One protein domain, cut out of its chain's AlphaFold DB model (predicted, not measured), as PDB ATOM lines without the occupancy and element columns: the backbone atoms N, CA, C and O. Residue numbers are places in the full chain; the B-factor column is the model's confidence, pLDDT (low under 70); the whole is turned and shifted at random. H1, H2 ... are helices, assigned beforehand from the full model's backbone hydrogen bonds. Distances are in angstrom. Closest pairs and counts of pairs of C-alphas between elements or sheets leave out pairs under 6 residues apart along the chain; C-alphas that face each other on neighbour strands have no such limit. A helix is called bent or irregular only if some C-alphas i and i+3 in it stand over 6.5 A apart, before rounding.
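What this domain is: This is residues 201 to 239 and 251 to 276 of the 889 residues of the protein "Hypothetical protein" of Symbiodinium sp. CCMP2592 (UniProt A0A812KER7). Four short helices form an open, loosely joined cluster: H1 crosses H3 near the middle of both, and the last part of H2 meets H3 while H2 also comes close to the end of H1. H4 follows H3 round a tight corner, and its far end, with the tail after it, sticks out from the rest as residues 270 to 276. The printed part has 65 residues with four named helices, in the order H1, H2, H3, H4 along the chain, and no named strand; its class is all helix, and helices hold 43 of the printed residues. Few contacts join the helices, yet the whole is compact by its radius of gyration of the C-alphas, 11.8 A, and it is rounded, with spans of 34 by 28 by 22 A.

Where its parts are: The printed part begins at Tyr 201, with its C-alpha at (196.941, 175.488, 229.772). H1 is residues 203 to 214, 16.0 A from first to last C-alpha, and with 12 residues it is the longest helix; its C-alpha 203 is at (202.616, 178.531, 226.651). H2 is residues 223 to 233, 15.4 A long from first to last C-alpha. H3 is residues 252 to 260, 13.1 A long, with C-alpha 252 at (220.706, 179.244, 224.106). H4 is residues 263 to 273, 15.2 A long, and ends with C-alpha 273 at (203.304, 158.413, 230.623). The four helices are not bent.

How they stand to each other: H1 and H2 are close but not clearly touching, with 2 pairs of C-alphas within 8 A. Their closest C-alphas are those of Leu 214 and Gln 229, 6.3 A apart. Their lines are only just about perpendicular, at 71 degrees. H1 and H3 touch, with 4 pairs of C-alphas within 8 A, and H1 does this with residues 207 to 211 alone. The closest C-alphas of H1 and H3 are those of Ala 210 and Glu 257, 6.2 A apart, and their lines are about perpendicular, at 74 degrees. H2 and H3 touch as well; their closest C-alphas, those of Cys 232 and Arg 256, are 5.7 A apart. H2 and H3 stand at a steep tilt of 46 degrees and run opposite ways. H3 and H4 are close but not clearly touching, with the C-alphas of Phe 259 and Cys 265 the closest, 6.7 A apart. They stand at a steep tilt of 51 degrees and run the same way. H4 is apart from H1 and from H2. In H1 and H4 every pair of O of residue i and N of residue i+4 is within hydrogen-bond range; in H2 this holds for 6 of 7 pairs and in H3 for 4 of 5.

The domain as a whole: The two C-alphas farthest apart are those of Asp 251 and Arg 275, at 34.1 A, and the C-alphas of Tyr 201 and Val 276, first and last printed, are 22.8 A apart. The printed part has a cut: residues 240 to 250 are not printed, and C-alphas 239 and 251 on its two sides are 13.3 A apart. The link from H2 to H3 runs across this cut. Of the links that are printed whole, H3 to H4 is tight, with 2 residues, and H1 to H2 is short, with 8 residues. Residues 270 to 276, of which 270 to 273 belong to H4, stand free. The mean pLDDT of the printed part is 80.4. The model's confidence is low, under 70, at residues 235 to 239, 251 to 255 and 274 to 276. H1 has a mean pLDDT of 90 and H3 a mean of 72.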
ATOM      1  N   TYR A 201     197.868 174.721 230.598       78.12
ATOM      2  CA  TYR A 201     196.941 175.488 229.772       78.12
ATOM      3  C   TYR A 201     197.607 176.759 229.233       78.12
ATOM      4  O   TYR A 201     197.453 177.851 229.776       78.12
ATOM      5  N   GLY A 202     198.308 176.611 228.108       84.25
ATOM      6  CA  GLY A 202     198.963 177.711 227.395       84.25
ATOM      7  C   GLY A 202     200.484 177.724 227.560       84.25
ATOM      8  O   GLY A 202     201.049 176.982 228.362       84.25
ATOM      9  N   GLN A 203     201.153 178.554 226.755       84.81
ATOM     10  CA  GLN A 203     202.616 178.531 226.651       84.81
ATOM     11  C   GLN A 203     203.319 179.080 227.898       84.81
ATOM     12  O   GLN A 203     204.319 178.509 228.316       84.81
ATOM     13  N   ASP A 204     202.772 180.102 228.561       88.25
ATOM     14  CA  ASP A 204     203.400 180.696 229.755       88.25
ATOM     15  C   ASP A 204     203.493 179.704 230.930       88.25
ATOM     16  O   ASP A 204     204.482 179.676 231.667       88.25
ATOM     17  N   GLU A 205     202.472 178.855 231.104       88.50
ATOM     18  CA  GLU A 205     202.481 177.801 232.124       88.50
ATOM     19  C   GLU A 205     203.456 176.677 231.744       88.50
ATOM     20  O   GLU A 205     204.233 176.236 232.595       88.50
ATOM     21  N   LYS A 206     203.481 176.269 230.463       88.56
ATOM     22  CA  LYS A 206     204.443 175.285 229.941       88.56
ATOM     23  C   LYS A 206     205.888 175.748 230.112       88.56
ATOM     24  O   LYS A 206     206.672 175.004 230.699       88.56
ATOM     25  N   LYS A 207     206.214 176.983 229.708       88.75
ATOM     26  CA  LYS A 207     207.527 177.619 229.901       88.75
ATOM     27  C   LYS A 207     207.924 177.578 231.374       88.75
ATOM     28  O   LYS A 207     208.882 176.906 231.732       88.75
ATOM     29  N   LYS A 208     207.081 178.098 232.273       91.12
ATOM     30  CA  LYS A 208     207.329 178.073 233.727       91.12
ATOM     31  C   LYS A 208     207.576 176.667 234.309       91.12
ATOM     32  O   LYS A 208     208.242 176.541 235.345       91.12
ATOM     33  N   ILE A 209     207.011 175.611 233.724       90.94
ATOM     34  CA  ILE A 209     207.256 174.214 234.125       90.94
ATOM     35  C   ILE A 209     208.564 173.687 233.516       90.94
ATOM     36  O   ILE A 209     209.328 173.026 234.225       90.94
ATOM     37  N   ALA A 210     208.852 174.013 232.254       90.75
ATOM     38  CA  ALA A 210     210.120 173.716 231.593       90.75
ATOM     39  C   ALA A 210     211.300 174.372 232.332       90.75
ATOM     40  O   ALA A 210     212.241 173.665 232.691       90.75
ATOM     41  N   ASP A 211     211.199 175.651 232.697       90.19
ATOM     42  CA  ASP A 211     212.196 176.399 233.478       90.19
ATOM     43  C   ASP A 211     212.490 175.704 234.816       90.19
ATOM     44  O   ASP A 211     213.639 175.458 235.183       90.19
ATOM     45  N   GLN A 212     211.436 175.308 235.543       91.06
ATOM     46  CA  GLN A 212     211.552 174.564 236.804       91.06
ATOM     47  C   GLN A 212     212.206 173.187 236.636       91.06
ATOM     48  O   GLN A 212     212.791 172.670 237.593       91.06
ATOM     49  N   PHE A 213     212.066 172.562 235.468       92.81
ATOM     50  CA  PHE A 213     212.696 171.287 235.151       92.81
ATOM     51  C   PHE A 213     214.156 171.462 234.721       92.81
ATOM     52  O   PHE A 213     215.021 170.736 235.211       92.81
ATOM     53  N   LEU A 214     214.471 172.456 233.891       90.94
ATOM     54  CA  LEU A 214     215.841 172.785 233.490       90.94
ATOM     55  C   LEU A 214     216.683 173.279 234.678       90.94
ATOM     56  O   LEU A 214     217.838 172.880 234.810       90.94
ATOM     57  N   ALA A 215     216.090 174.034 235.607       90.44
ATOM     58  CA  ALA A 215     216.728 174.468 236.855       90.44
ATOM     59  C   ALA A 215     216.788 173.380 237.953       90.44
ATOM     60  O   ALA A 215     217.386 173.593 239.014       90.44
ATOM     61  N   ALA A 216     216.168 172.209 237.754       91.19
ATOM     62  CA  ALA A 216     216.160 171.147 238.757       91.19
ATOM     63  C   ALA A 216     217.554 170.513 238.917       91.19
ATOM     64  O   ALA A 216     218.142 169.991 237.975       91.19
ATOM     65  N   LYS A 217     218.078 170.497 240.146       90.62
ATOM     66  CA  LYS A 217     219.370 169.866 240.468       90.62
ATOM     67  C   LYS A 217     219.288 168.343 240.297       90.62
ATOM     68  O   LYS A 217     218.250 167.761 240.598       90.62
ATOM     69  N   GLU A 218     220.389 167.677 239.932       87.50
ATOM     70  CA  GLU A 218     220.407 166.219 239.674       87.50
ATOM     71  C   GLU A 218     219.801 165.372 240.811       87.50
ATOM     72  O   GLU A 218     219.128 164.378 240.559       87.50
ATOM     73  N   CYS A 219     219.981 165.775 242.076       85.88
ATOM     74  CA  CYS A 219     219.413 165.081 243.240       85.88
ATOM     75  C   CYS A 219     217.871 165.141 243.343       85.88
ATOM     76  O   CYS A 219     217.268 164.337 244.066       85.88
ATOM     77  N   CYS A 220     217.238 166.072 242.624       89.75
ATOM     78  CA  CYS A 220     215.790 166.208 242.469       89.75
ATOM     79  C   CYS A 220     215.242 165.436 241.268       89.75
ATOM     80  O   CYS A 220     214.027 165.398 241.108       89.75
ATOM     81  N   LEU A 221     216.091 164.834 240.435       88.69
ATOM     82  CA  LEU A 221     215.673 164.088 239.255       88.69
ATOM     83  C   LEU A 221     215.817 162.584 239.492       88.69
ATOM     84  O   LEU A 221     216.696 162.122 240.222       88.69
ATOM     85  N   ASP A 222     214.931 161.804 238.880       86.69
ATOM     86  CA  ASP A 222     215.144 160.369 238.733       86.69
ATOM     87  C   ASP A 222     216.041 160.090 237.505       86.69
ATOM     88  O   ASP A 222     216.422 160.991 236.752       86.69
ATOM     89  N   SER A 223     216.378 158.822 237.274       80.06
ATOM     90  CA  SER A 223     217.248 158.416 236.162       80.06
ATOM     91  C   SER A 223     216.707 158.712 234.754       80.06
ATOM     92  O   SER A 223     217.507 158.844 233.827       80.06
ATOM     93  N   PHE A 224     215.384 158.795 234.571       86.31
ATOM     94  CA  PHE A 224     214.750 159.200 233.317       86.31
ATOM     95  C   PHE A 224     214.795 160.719 233.170       86.31
ATOM     96  O   PHE A 224     215.383 161.209 232.206       86.31
ATOM     97  N   SER A 225     214.261 161.467 234.140       88.56
ATOM     98  CA  SER A 225     214.230 162.930 234.066       88.56
ATOM     99  C   SER A 225     215.632 163.543 233.998       88.56
ATOM    100  O   SER A 225     215.841 164.478 233.235       88.56
ATOM    101  N   GLY A 226     216.627 162.976 234.688       87.69
ATOM    102  CA  GLY A 226     218.022 163.420 234.583       87.69
ATOM    103  C   GLY A 226     218.660 163.157 233.212       87.69
ATOM    104  O   GLY A 226     219.511 163.927 232.776       87.69
ATOM    105  N   LYS A 227     218.242 162.106 232.493       86.81
ATOM    106  CA  LYS A 227     218.670 161.878 231.100       86.81
ATOM    107  C   LYS A 227     217.974 162.834 230.141       86.81
ATOM    108  O   LYS A 227     218.639 163.372 229.266       86.81
ATOM    109  N   LEU A 228     216.673 163.062 230.322       87.06
ATOM    110  CA  LEU A 228     215.914 164.018 229.517       87.06
ATOM    111  C   LEU A 228     216.502 165.429 229.649       87.06
ATOM    112  O   LEU A 228     216.812 166.042 228.637       87.06
ATOM    113  N   GLN A 229     216.767 165.892 230.874       91.19
ATOM    114  CA  GLN A 229     217.385 167.199 231.120       91.19
ATOM    115  C   GLN A 229     218.748 167.326 230.419       91.19
ATOM    116  O   GLN A 229     219.023 168.337 229.779       91.19
ATOM    117  N   LYS A 230     219.585 166.279 230.474       87.56
ATOM    118  CA  LYS A 230     220.890 166.258 229.793       87.56
ATOM    119  C   LYS A 230     220.784 166.241 228.270       87.56
ATOM    120  O   LYS A 230     221.650 166.812 227.620       87.56
ATOM    121  N   LEU A 231     219.741 165.628 227.705       84.69
ATOM    122  CA  LEU A 231     219.454 165.712 226.270       84.69
ATOM    123  C   LEU A 231     219.052 167.138 225.875       84.69
ATOM    124  O   LEU A 231     219.566 167.638 224.884       84.69
ATOM    125  N   CYS A 232     218.229 167.820 226.677       83.50
ATOM    126  CA  CYS A 232     217.893 169.229 226.451       83.50
ATOM    127  C   CYS A 232     219.119 170.152 226.579       83.50
ATOM    128  O   CYS A 232     219.212 171.152 225.885       83.50
ATOM    129  N   GLN A 233     220.083 169.823 227.444       80.75
ATOM    130  CA  GLN A 233     221.318 170.599 227.618       80.75
ATOM    131  C   GLN A 233     222.388 170.330 226.540       80.75
ATOM    132  O   GLN A 233     223.347 171.102 226.442       80.75
ATOM    133  N   ALA A 234     222.266 169.252 225.758       78.88
ATOM    134  CA  ALA A 234     223.261 168.841 224.768       78.88
ATOM    135  C   ALA A 234     223.162 169.683 223.484       78.88
ATOM    136  O   ALA A 234     222.192 169.578 222.737       78.88
ATOM    137  N   LYS A 235     224.198 170.488 223.213       59.19
ATOM    138  CA  LYS A 235     224.240 171.419 222.069       59.19
ATOM    139  C   LYS A 235     224.052 170.731 220.709       59.19
ATOM    140  O   LYS A 235     223.348 171.261 219.859       59.19
ATOM    141  N   ASP A 236     224.602 169.528 220.543       57.25
ATOM    142  CA  ASP A 236     224.606 168.774 219.276       57.25
ATOM    143  C   ASP A 236     223.207 168.323 218.787       57.25
ATOM    144  O   ASP A 236     223.086 167.770 217.697       57.25
ATOM    145  N   LEU A 237     222.147 168.508 219.589       53.91
ATOM    146  CA  LEU A 237     220.756 168.214 219.210       53.91
ATOM    147  C   LEU A 237     219.967 169.443 218.727       53.91
ATOM    148  O   LEU A 237     218.887 169.264 218.166       53.91
ATOM    149  N   LEU A 238     220.480 170.657 218.956       52.81
ATOM    150  CA  LEU A 238     219.822 171.919 218.588       52.81
ATOM    151  C   LEU A 238     220.332 172.490 217.257       52.81
ATOM    152  O   LEU A 238     219.619 173.244 216.605       52.81
ATOM    153  N   THR A 239     221.505 172.056 216.788       53.19
ATOM    154  CA  THR A 239     221.987 172.339 215.430       53.19
ATOM    155  C   THR A 239     221.198 171.535 214.391       53.19
ATOM    156  O   THR A 239     221.670 170.511 213.890       53.19
ATOM    157  N   ASP A 251     219.349 183.037 221.825       63.31
ATOM    158  CA  ASP A 251     219.529 182.795 223.253       63.31
ATOM    159  C   ASP A 251     219.425 181.285 223.512       63.31
ATOM    160  O   ASP A 251     218.394 180.649 223.278       63.31
ATOM    161  N   VAL A 252     220.532 180.697 223.969       64.25
ATOM    162  CA  VAL A 252     220.706 179.244 224.106       64.25
ATOM    163  C   VAL A 252     219.670 178.642 225.061       64.25
ATOM    164  O   VAL A 252     219.364 177.455 224.954       64.25
ATOM    165  N   ASP A 253     219.121 179.426 225.989       65.06
ATOM    166  CA  ASP A 253     218.063 178.957 226.883       65.06
ATOM    167  C   ASP A 253     216.673 178.950 226.212       65.06
ATOM    168  O   ASP A 253     215.894 178.025 226.456       65.06
ATOM    169  N   GLU A 254     216.399 179.850 225.260       67.94
ATOM    170  CA  GLU A 254     215.138 179.880 224.499       67.94
ATOM    171  C   GLU A 254     215.006 178.661 223.558       67.94
ATOM    172  O   GLU A 254     213.941 178.041 223.471       67.94
ATOM    173  N   GLU A 255     216.104 178.213 222.937       67.00
ATOM    174  CA  GLU A 255     216.128 176.976 222.135       67.00
ATOM    175  C   GLU A 255     215.879 175.704 222.973       67.00
ATOM    176  O   GLU A 255     215.207 174.763 222.531       67.00
ATOM    177  N   ARG A 256     216.389 175.665 224.211       71.62
ATOM    178  CA  ARG A 256     216.230 174.523 225.133       71.62
ATOM    179  C   ARG A 256     214.797 174.372 225.615       71.62
ATOM    180  O   ARG A 256     214.267 173.258 225.661       71.62
ATOM    181  N   GLU A 257     214.181 175.490 225.978       72.50
ATOM    182  CA  GLU A 257     212.761 175.556 226.301       72.50
ATOM    183  C   GLU A 257     211.903 175.148 225.093       72.50
ATOM    184  O   GLU A 257     210.995 174.323 225.232       72.50
ATOM    185  N   SER A 258     212.243 175.644 223.895       74.62
ATOM    186  CA  SER A 258     211.576 175.303 222.632       74.62
ATOM    187  C   SER A 258     211.592 173.795 222.346       74.62
ATOM    188  O   SER A 258     210.559 173.225 221.989       74.62
ATOM    189  N   PHE A 259     212.704 173.088 222.599       81.06
ATOM    190  CA  PHE A 259     212.724 171.625 222.481       81.06
ATOM    191  C   PHE A 259     211.763 170.940 223.466       81.06
ATOM    192  O   PHE A 259     211.042 170.020 223.068       81.06
ATOM    193  N   LEU A 260     211.722 171.367 224.734       83.62
ATOM    194  CA  LEU A 260     210.834 170.774 225.745       83.62
ATOM    195  C   LEU A 260     209.351 170.988 225.434       83.62
ATOM    196  O   LEU A 260     208.559 170.071 225.646       83.62
ATOM    197  N   MET A 261     209.001 172.158 224.901       84.50
ATOM    198  CA  MET A 261     207.647 172.512 224.458       84.50
ATOM    199  C   MET A 261     207.345 172.069 223.014       84.50
ATOM    200  O   MET A 261     206.264 172.338 222.492       84.50
ATOM    201  N   SER A 262     208.281 171.391 222.339       83.94
ATOM    202  CA  SER A 262     208.066 170.917 220.972       83.94
ATOM    203  C   SER A 262     207.045 169.779 220.931       83.94
ATOM    204  O   SER A 262     207.068 168.867 221.761       83.94
ATOM    205  N   GLU A 263     206.215 169.750 219.885       83.06
ATOM    206  CA  GLU A 263     205.238 168.675 219.640       83.06
ATOM    207  C   GLU A 263     205.884 167.274 219.666       83.06
ATOM    208  O   GLU A 263     205.269 166.300 220.105       83.06
ATOM    209  N   LYS A 264     207.160 167.169 219.259       81.94
ATOM    210  CA  LYS A 264     207.959 165.935 219.327       81.94
ATOM    211  C   LYS A 264     208.226 165.502 220.773       81.94
ATOM    212  O   LYS A 264     208.067 164.320 221.083       81.94
ATOM    213  N   CYS A 265     208.627 166.427 221.648       82.94
ATOM    214  CA  CYS A 265     208.884 166.131 223.058       82.94
ATOM    215  C   CYS A 265     207.579 165.870 223.821       82.94
ATOM    216  O   CYS A 265     207.500 164.894 224.565       82.94
ATOM    217  N   GLU A 266     206.523 166.646 223.561       84.06
ATOM    218  CA  GLU A 266     205.192 166.411 224.136       84.06
ATOM    219  C   GLU A 266     204.632 165.045 223.721       84.06
ATOM    220  O   GLU A 266     204.234 164.254 224.578       84.06
ATOM    221  N   SER A 267     204.703 164.692 222.432       81.56
ATOM    222  CA  SER A 267     204.304 163.366 221.936       81.56
ATOM    223  C   SER A 267     205.126 162.235 222.559       81.56
ATOM    224  O   SER A 267     204.587 161.167 222.864       81.56
ATOM    225  N   PHE A 268     206.428 162.450 222.775       84.50
ATOM    226  CA  PHE A 268     207.290 161.490 223.461       84.50
ATOM    227  C   PHE A 268     206.902 161.328 224.934       84.50
ATOM    228  O   PHE A 268     206.729 160.198 225.388       84.50
ATOM    229  N   LEU A 269     206.728 162.425 225.673       83.69
ATOM    230  CA  LEU A 269     206.340 162.410 227.083       83.69
ATOM    231  C   LEU A 269     204.946 161.805 227.277       83.69
ATOM    232  O   LEU A 269     204.780 160.968 228.163       83.69
ATOM    233  N   ALA A 270     203.977 162.131 226.420       81.94
ATOM    234  CA  ALA A 270     202.658 161.500 226.414       81.94
ATOM    235  C   ALA A 270     202.781 159.985 226.183       81.94
ATOM    236  O   ALA A 270     202.321 159.190 227.002       81.94
ATOM    237  N   ALA A 271     203.516 159.565 225.147       77.81
ATOM    238  CA  ALA A 271     203.763 158.150 224.875       77.81
ATOM    239  C   ALA A 271     204.569 157.438 225.979       77.81
ATOM    240  O   ALA A 271     204.464 156.215 226.109       77.81
ATOM    241  N   VAL A 272     205.374 158.159 226.768       79.75
ATOM    242  CA  VAL A 272     206.015 157.640 227.982       79.75
ATOM    243  C   VAL A 272     204.971 157.471 229.081       79.75
ATOM    244  O   VAL A 272     204.800 156.350 229.543       79.75
ATOM    245  N   PHE A 273     204.229 158.503 229.483       77.56
ATOM    246  CA  PHE A 273     203.304 158.413 230.623       77.56
ATOM    247  C   PHE A 273     202.053 157.554 230.365       77.56
ATOM    248  O   PHE A 273     201.548 156.938 231.305       77.56
ATOM    249  N   ASP A 274     201.637 157.379 229.108       69.44
ATOM    250  CA  ASP A 274     200.640 156.375 228.695       69.44
ATOM    251  C   ASP A 274     201.138 154.929 228.843       69.44
ATOM    252  O   ASP A 274     200.345 153.992 228.990       69.44
ATOM    253  N   ARG A 275     202.463 154.733 228.776       66.12
ATOM    254  CA  ARG A 275     203.135 153.427 228.862       66.12
ATOM    255  C   ARG A 275     203.737 153.146 230.238       66.12
ATOM    256  O   ARG A 275     203.863 151.981 230.614       66.12
ATOM    257  N   VAL A 276     204.067 154.176 231.015       63.81
ATOM    258  CA  VAL A 276     204.464 154.083 232.427       63.81
ATOM    259  C   VAL A 276     203.195 153.903 233.258       63.81
ATOM    260  O   VAL A 276     202.753 154.757 234.021       63.81
TER     261      VAL A 276